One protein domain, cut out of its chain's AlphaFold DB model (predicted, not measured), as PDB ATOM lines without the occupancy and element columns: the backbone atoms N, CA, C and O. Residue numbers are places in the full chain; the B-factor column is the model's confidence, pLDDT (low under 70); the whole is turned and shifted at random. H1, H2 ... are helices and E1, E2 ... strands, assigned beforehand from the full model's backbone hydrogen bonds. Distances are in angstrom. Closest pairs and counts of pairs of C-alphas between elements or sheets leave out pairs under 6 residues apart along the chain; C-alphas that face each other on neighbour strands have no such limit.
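Overview. This is residues 163 to 222 of the 236 residues of the protein "MIR domain-containing protein" of Rhizopus delemar (strain RA 99-880 / ATCC MYA-4621 / FGSC 9543 / NRRL 43880) (UniProt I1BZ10). A narrow hairpin of two short strands, E1 and E2, leads into one long helix, H2, together making a thin rod, with the small helix H1 near the junction. 60 residues are printed, with two named helices and two named strands in the order H1, E1, E2, H2. The sheet E1 - E2 is antiparallel and the class is mostly helix. The whole is extended, with a radius of gyration of the C-alphas of 19.9 A and spans of 64 by 21 by 16 A.

Arrangement. E1, residues 172 to 174, and E2, residues 185 to 187, form a hairpin, antiparallel at 163 degrees; N 173 and O 186 are within hydrogen-bond range at 2.9 A. H1, residues 163 to 168, is close to but not clearly touching H2, residues 190 to 216; their closest C-alphas, of Phe 167 and Gln 193, are 7.1 A apart. Their lines are only just about perpendicular, at 70.5 degrees. E1 and H2 are apart. Every O i to N i+4 pair is within hydrogen-bond range in H2, but 1 of 2 in H1.

Along the chain. H2 measures 38.9 A, from C-alpha 190 at (247.054, 347.564, 322.255) to C-alpha 216 at (279.214, 367.456, 313.046). H1 measures 9.5 A, E1 6.6 A and E2 5.9 A.

Size, cuts and confidence. The two farthest C-alphas, of Gly 181 and Gln 217, are 64.1 A apart. Residues 198 to 209 and 211 to 217 stand free. The printed part has no cut and no long link. Residues 163 to 187 and 219 to 222 have pLDDT under 70.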
ATOM      1  N   PRO A 163     257.516 350.726 336.050       60.94
ATOM      2  CA  PRO A 163     256.832 351.583 335.072       60.94
ATOM      3  C   PRO A 163     256.858 351.031 333.641       60.94
ATOM      4  O   PRO A 163     255.893 351.168 332.898       60.94
ATOM      5  N   SER A 164     257.927 350.321 333.269       63.03
ATOM      6  CA  SER A 164     258.073 349.675 331.962       63.03
ATOM      7  C   SER A 164     256.966 348.661 331.643       63.03
ATOM      8  O   SER A 164     256.535 348.569 330.496       63.03
ATOM      9  N   LYS A 165     256.435 347.929 332.629       65.00
ATOM     10  CA  LYS A 165     255.381 346.926 332.388       65.00
ATOM     11  C   LYS A 165     254.054 347.555 331.954       65.00
ATOM     12  O   LYS A 165     253.316 346.920 331.201       65.00
ATOM     13  N   TRP A 166     253.787 348.797 332.365       62.62
ATOM     14  CA  TRP A 166     252.597 349.555 331.970       62.62
ATOM     15  C   TRP A 166     252.564 349.827 330.462       62.62
ATOM     16  O   TRP A 166     251.511 349.724 329.842       62.62
ATOM     17  N   PHE A 167     253.731 350.091 329.867       61.03
ATOM     18  CA  PHE A 167     253.850 350.441 328.451       61.03
ATOM     19  C   PHE A 167     253.905 349.232 327.510       61.03
ATOM     20  O   PHE A 167     253.492 349.352 326.363       61.03
ATOM     21  N   PHE A 168     254.415 348.079 327.964       61.47
ATOM     22  CA  PHE A 168     254.702 346.947 327.068       61.47
ATOM     23  C   PHE A 168     253.759 345.748 327.195       61.47
ATOM     24  O   PHE A 168     253.764 344.894 326.312       61.47
ATOM     25  N   LYS A 169     253.004 345.615 328.295       59.03
ATOM     26  CA  LYS A 169     252.279 344.360 328.582       59.03
ATOM     27  C   LYS A 169     250.863 344.509 329.131       59.03
ATOM     28  O   LYS A 169     250.172 343.499 329.235       59.03
ATOM     29  N   LYS A 170     250.421 345.711 329.512       59.66
ATOM     30  CA  LYS A 170     249.155 345.875 330.237       59.66
ATOM     31  C   LYS A 170     248.015 346.246 329.285       59.66
ATOM     32  O   LYS A 170     247.929 347.379 328.821       59.66
ATOM     33  N   THR A 171     247.148 345.277 329.004       56.22
ATOM     34  CA  THR A 171     245.962 345.416 328.137       56.22
ATOM     35  C   THR A 171     244.703 345.792 328.913       56.22
ATOM     36  O   THR A 171     243.810 346.445 328.379       56.22
ATOM     37  N   SER A 172     244.636 345.438 330.195       60.88
ATOM     38  CA  SER A 172     243.543 345.828 331.074       60.88
ATOM     39  C   SER A 172     244.050 346.160 332.476       60.88
ATOM     40  O   SER A 172     244.961 345.528 333.014       60.88
ATOM     41  N   LEU A 173     243.470 347.200 333.069       61.81
ATOM     42  CA  LEU A 173     243.693 347.589 334.453       61.81
ATOM     43  C   LEU A 173     242.333 347.645 335.142       61.81
ATOM     44  O   LEU A 173     241.443 348.382 334.727       61.81
ATOM     45  N   ARG A 174     242.154 346.858 336.198       61.56
ATOM     46  CA  ARG A 174     240.952 346.927 337.030       61.56
ATOM     47  C   ARG A 174     241.073 348.154 337.937       61.56
ATOM     48  O   ARG A 174     242.036 348.229 338.694       61.56
ATOM     49  N   ILE A 175     240.156 349.118 337.816       63.91
ATOM     50  CA  ILE A 175     240.240 350.390 338.561       63.91
ATOM     51  C   ILE A 175     239.493 350.294 339.897       63.91
ATOM     52  O   ILE A 175     240.024 350.715 340.918       63.91
ATOM     53  N   TRP A 176     238.282 349.729 339.898       53.47
ATOM     54  CA  TRP A 176     237.406 349.699 341.075       53.47
ATOM     55  C   TRP A 176     237.011 348.269 341.462       53.47
ATOM     56  O   TRP A 176     236.901 347.382 340.608       53.47
ATOM     57  N   TYR A 177     236.817 348.057 342.768       48.72
ATOM     58  CA  TYR A 177     236.338 346.800 343.343       48.72
ATOM     59  C   TYR A 177     234.803 346.758 343.449       48.72
ATOM     60  O   TYR A 177     234.150 347.796 343.506       48.72
ATOM     61  N   GLU A 178     234.253 345.545 343.537       48.75
ATOM     62  CA  GLU A 178     232.833 345.160 343.597       48.75
ATOM     63  C   GLU A 178     232.030 345.636 344.821       48.75
ATOM     64  O   GLU A 178     230.989 345.077 345.144       48.75
ATOM     65  N   LEU A 179     232.439 346.716 345.484       42.31
ATOM     66  CA  LEU A 179     231.595 347.374 346.489       42.31
ATOM     67  C   LEU A 179     230.410 348.137 345.865       42.31
ATOM     68  O   LEU A 179     229.510 348.545 346.587       42.31
ATOM     69  N   SER A 180     230.405 348.339 344.542       44.62
ATOM     70  CA  SER A 180     229.374 349.079 343.796       44.62
ATOM     71  C   SER A 180     228.489 348.206 342.896       44.62
ATOM     72  O   SER A 180     227.680 348.747 342.143       44.62
ATOM     73  N   GLY A 181     228.658 346.878 342.915       47.34
ATOM     74  CA  GLY A 181     227.910 345.955 342.047       47.34
ATOM     75  C   GLY A 181     228.298 345.981 340.559       47.34
ATOM     76  O   GLY A 181     227.717 345.241 339.773       47.34
ATOM     77  N   PHE A 182     229.293 346.785 340.158       44.22
ATOM     78  CA  PHE A 182     229.795 346.853 338.781       44.22
ATOM     79  C   PHE A 182     231.328 346.821 338.752       44.22
ATOM     80  O   PHE A 182     231.990 347.594 339.445       44.22
ATOM     81  N   SER A 183     231.913 345.954 337.921       52.34
ATOM     82  CA  SER A 183     233.360 345.919 337.697       52.34
ATOM     83  C   SER A 183     233.759 346.912 336.598       52.34
ATOM     84  O   SER A 183     233.334 346.821 335.448       52.34
ATOM     85  N   VAL A 184     234.594 347.895 336.952       57.25
ATOM     86  CA  VAL A 184     235.106 348.897 336.003       57.25
ATOM     87  C   VAL A 184     236.536 348.544 335.606       57.25
ATOM     88  O   VAL A 184     237.460 348.553 336.429       57.25
ATOM     89  N   HIS A 185     236.716 348.261 334.318       63.97
ATOM     90  CA  HIS A 185     238.003 347.944 333.715       63.97
ATOM     91  C   HIS A 185     238.442 349.080 332.788       63.97
ATOM     92  O   HIS A 185     237.720 349.462 331.872       63.97
ATOM     93  N   LEU A 186     239.653 349.588 332.992       68.75
ATOM     94  CA  LEU A 186     240.354 350.370 331.985       68.75
ATOM     95  C   LEU A 186     240.895 349.390 330.943       68.75
ATOM     96  O   LEU A 186     241.825 348.633 331.223       68.75
ATOM     97  N   LEU A 187     240.309 349.388 329.753       69.44
ATOM     98  CA  LEU A 187     240.833 348.646 328.614       69.44
ATOM     99  C   LEU A 187     241.774 349.571 327.847       69.44
ATOM    100  O   LEU A 187     241.341 350.586 327.301       69.44
ATOM    101  N   LEU A 188     243.063 349.241 327.823       70.12
ATOM    102  CA  LEU A 188     243.994 349.937 326.948       70.12
ATOM    103  C   LEU A 188     244.018 349.211 325.608       70.12
ATOM    104  O   LEU A 188     244.307 348.018 325.526       70.12
ATOM    105  N   ASN A 189     243.722 349.947 324.541       79.06
ATOM    106  CA  ASN A 189     243.816 349.408 323.196       79.06
ATOM    107  C   ASN A 189     245.295 349.213 322.826       79.06
ATOM    108  O   ASN A 189     246.043 350.184 322.687       79.06
ATOM    109  N   SER A 190     245.692 347.954 322.635       78.56
ATOM    110  CA  SER A 190     247.054 347.564 322.255       78.56
ATOM    111  C   SER A 190     247.539 348.278 320.982       78.56
ATOM    112  O   SER A 190     248.671 348.757 320.927       78.56
ATOM    113  N   ALA A 191     246.664 348.479 319.986       80.62
ATOM    114  CA  ALA A 191     247.026 349.193 318.759       80.62
ATOM    115  C   ALA A 191     247.427 350.653 319.037       80.62
ATOM    116  O   ALA A 191     248.396 351.156 318.471       80.62
ATOM    117  N   ILE A 192     246.727 351.319 319.960       82.38
ATOM    118  CA  ILE A 192     247.019 352.706 320.343       82.38
ATOM    119  C   ILE A 192     248.344 352.781 321.114       82.38
ATOM    120  O   ILE A 192     249.142 353.685 320.869       82.38
ATOM    121  N   GLN A 193     248.624 351.812 321.991       81.75
ATOM    122  CA  GLN A 193     249.900 351.743 322.714       81.75
ATOM    123  C   GLN A 193     251.092 351.632 321.753       81.75
ATOM    124  O   GLN A 193     252.073 352.366 321.896       81.75
ATOM    125  N   HIS A 194     250.989 350.781 320.727       82.56
ATOM    126  CA  HIS A 194     252.028 350.635 319.705       82.56
ATOM    127  C   HIS A 194     252.229 351.907 318.864       82.56
ATOM    128  O   HIS A 194     253.367 352.265 318.545       82.56
ATOM    129  N   ILE A 195     251.152 352.637 318.552       88.31
ATOM    130  CA  ILE A 195     251.240 353.919 317.836       88.31
ATOM    131  C   ILE A 195     251.961 354.969 318.692       88.31
ATOM    132  O   ILE A 195     252.895 355.610 318.214       88.31
ATOM    133  N   ILE A 196     251.595 355.111 319.969       87.25
ATOM    134  CA  ILE A 196     252.222 356.092 320.872       87.25
ATOM    135  C   ILE A 196     253.711 355.787 321.053       87.25
ATOM    136  O   ILE A 196     254.547 356.689 320.974       87.25
ATOM    137  N   TRP A 197     254.062 354.516 321.252       84.19
ATOM    138  CA  TRP A 197     255.451 354.121 321.461       84.19
ATOM    139  C   TRP A 197     256.315 354.310 320.209       84.19
ATOM    140  O   TRP A 197     257.429 354.830 320.302       84.19
ATOM    141  N   SER A 198     255.793 353.966 319.027       89.50
ATOM    142  CA  SER A 198     256.510 354.197 317.766       89.50
ATOM    143  C   SER A 198     256.719 355.690 317.491       89.50
ATOM    144  O   SER A 198     257.815 356.088 317.093       89.50
ATOM    145  N   ALA A 199     255.730 356.535 317.800       92.62
ATOM    146  CA  ALA A 199     255.856 357.986 317.694       92.62
ATOM    147  C   ALA A 199     256.901 358.557 318.671       92.62
ATOM    148  O   ALA A 199     257.723 359.386 318.276       92.62
ATOM    149  N   MET A 200     256.918 358.091 319.926       91.19
ATOM    150  CA  MET A 200     257.910 358.510 320.925       91.19
ATOM    151  C   MET A 200     259.334 358.129 320.514       91.19
ATOM    152  O   MET A 200     260.229 358.975 320.553       91.19
ATOM    153  N   LEU A 201     259.549 356.885 320.076       91.44
ATOM    154  CA  LEU A 201     260.859 356.443 319.593       91.44
ATOM    155  C   LEU A 201     261.294 357.193 318.336       91.44
ATOM    156  O   LEU A 201     262.450 357.610 318.250       91.44
ATOM    157  N   GLY A 202     260.375 357.408 317.393       93.56
ATOM    158  CA  GLY A 202     260.638 358.195 316.192       93.56
ATOM    159  C   GLY A 202     261.075 359.619 316.536       93.56
ATOM    160  O   GLY A 202     262.095 360.094 316.035       93.56
ATOM    161  N   TYR A 203     260.368 360.281 317.456       92.19
ATOM    162  CA  TYR A 203     260.717 361.628 317.909       92.19
ATOM    163  C   TYR A 203     262.091 361.681 318.591       92.19
ATOM    164  O   TYR A 203     262.901 362.557 318.281       92.19
ATOM    165  N   ILE A 204     262.383 360.730 319.484       93.19
ATOM    166  CA  ILE A 204     263.690 360.633 320.151       93.19
ATOM    167  C   ILE A 204     264.800 360.416 319.115       93.19
ATOM    168  O   ILE A 204     265.821 361.102 319.168       93.19
ATOM    169  N   GLY A 205     264.583 359.537 318.134       93.12
ATOM    170  CA  GLY A 205     265.517 359.306 317.030       93.12
ATOM    171  C   GLY A 205     265.798 360.572 316.219       93.12
ATOM    172  O   GLY A 205     266.958 360.901 315.980       93.12
ATOM    173  N   ILE A 206     264.760 361.341 315.874       90.00
ATOM    174  CA  ILE A 206     264.904 362.620 315.157       90.00
ATOM    175  C   ILE A 206     265.687 363.640 315.997       90.00
ATOM    176  O   ILE A 206     266.554 364.337 315.469       90.00
ATOM    177  N   ARG A 207     265.427 363.723 317.307       86.81
ATOM    178  CA  ARG A 207     266.154 364.629 318.215       86.81
ATOM    179  C   ARG A 207     267.628 364.250 318.343       86.81
ATOM    180  O   ARG A 207     268.477 365.138 318.297       86.81
ATOM    181  N   LEU A 208     267.933 362.958 318.466       89.56
ATOM    182  CA  LEU A 208     269.309 362.458 318.508       89.56
ATOM    183  C   LEU A 208     270.034 362.699 317.181       89.56
ATOM    184  O   LEU A 208     271.184 363.135 317.189       89.56
ATOM    185  N   LEU A 209     269.353 362.488 316.053       86.38
ATOM    186  CA  LEU A 209     269.893 362.772 314.726       86.38
ATOM    187  C   LEU A 209     270.196 364.264 314.562       86.38
ATOM    188  O   LEU A 209     271.294 364.615 314.140       86.38
ATOM    189  N   LYS A 210     269.273 365.145 314.961       83.38
ATOM    190  CA  LYS A 210     269.492 366.596 314.931       83.38
ATOM    191  C   LYS A 210     270.705 367.000 315.774       83.38
ATOM    192  O   LYS A 210     271.587 367.689 315.275       83.38
ATOM    193  N   MET A 211     270.792 366.497 317.007       84.81
ATOM    194  CA  MET A 211     271.925 366.759 317.902       84.81
ATOM    195  C   MET A 211     273.259 366.257 317.317       84.81
ATOM    196  O   MET A 211     274.295 366.905 317.465       84.81
ATOM    197  N   PHE A 212     273.251 365.114 316.626       86.25
ATOM    198  CA  PHE A 212     274.434 364.579 315.950       86.25
ATOM    199  C   PHE A 212     274.863 365.435 314.749       86.25
ATOM    200  O   PHE A 212     276.054 365.716 314.590       86.25
ATOM    201  N   LEU A 213     273.906 365.869 313.926       81.69
ATOM    202  CA  LEU A 213     274.153 366.706 312.749       81.69
ATOM    203  C   LEU A 213     274.693 368.088 313.137       81.69
ATOM    204  O   LEU A 213     275.681 368.534 312.551       81.69
ATOM    205  N   GLU A 214     274.120 368.710 314.172       80.38
ATOM    206  CA  GLU A 214     274.610 369.973 314.744       80.38
ATOM    207  C   GLU A 214     276.053 369.828 315.252       80.38
ATOM    208  O   GLU A 214     276.913 370.649 314.929       80.38
ATOM    209  N   LYS A 215     276.368 368.736 315.965       83.69
ATOM    210  CA  LYS A 215     277.726 368.468 316.473       83.69
ATOM    211  C   LYS A 215     278.759 368.234 315.363       83.69
ATOM    212  O   LYS A 215     279.942 368.500 315.567       83.69
ATOM    213  N   ARG A 216     278.341 367.714 314.206       82.31
ATOM    214  CA  ARG A 216     279.214 367.456 313.046       82.31
ATOM    215  C   ARG A 216     279.271 368.619 312.050       82.31
ATOM    216  O   ARG A 216     280.026 368.511 311.091       82.31
ATOM    217  N   GLN A 217     278.515 369.701 312.273       76.62
ATOM    218  CA  GLN A 217     278.398 370.851 311.361       76.62
ATOM    219  C   GLN A 217     277.990 370.459 309.926       76.62
ATOM    220  O   GLN A 217     278.385 371.101 308.954       76.62
ATOM    221  N   ILE A 218     277.194 369.395 309.778       74.25
ATOM    222  CA  ILE A 218     276.722 368.916 308.472       74.25
ATOM    223  C   ILE A 218     275.327 369.491 308.219       74.25
ATOM    224  O   ILE A 218     274.364 369.122 308.891       74.25
ATOM    225  N   ASN A 219     275.207 370.359 307.215       63.72
ATOM    226  CA  ASN A 219     273.917 370.844 306.732       63.72
ATOM    227  C   ASN A 219     273.380 369.897 305.654       63.72
ATOM    228  O   ASN A 219     273.938 369.813 304.564       63.72
ATOM    229  N   LEU A 220     272.289 369.191 305.957       63.78
ATOM    230  CA  LEU A 220     271.578 368.349 304.991       63.78
ATOM    231  C   LEU A 220     270.571 369.197 304.189       63.78
ATOM    232  O   LEU A 220     269.601 369.695 304.773       63.78
ATOM    233  N   PRO A 221     270.750 369.360 302.865       57.16
ATOM    234  CA  PRO A 221     269.772 370.044 302.027       57.16
ATOM    235  C   PRO A 221     268.520 369.163 301.874       57.16
ATOM    236  O   PRO A 221     268.609 368.029 301.416       57.16
ATOM    237  N   GLY A 222     267.350 369.670 302.285       61.53
ATOM    238  CA  GLY A 222     266.047 369.001 302.095       61.53
ATOM    239  C   GLY A 222     265.281 368.595 303.364       61.53
ATOM    240  O   GLY A 222     264.127 368.194 303.268       61.53
TER     241      GLY A 222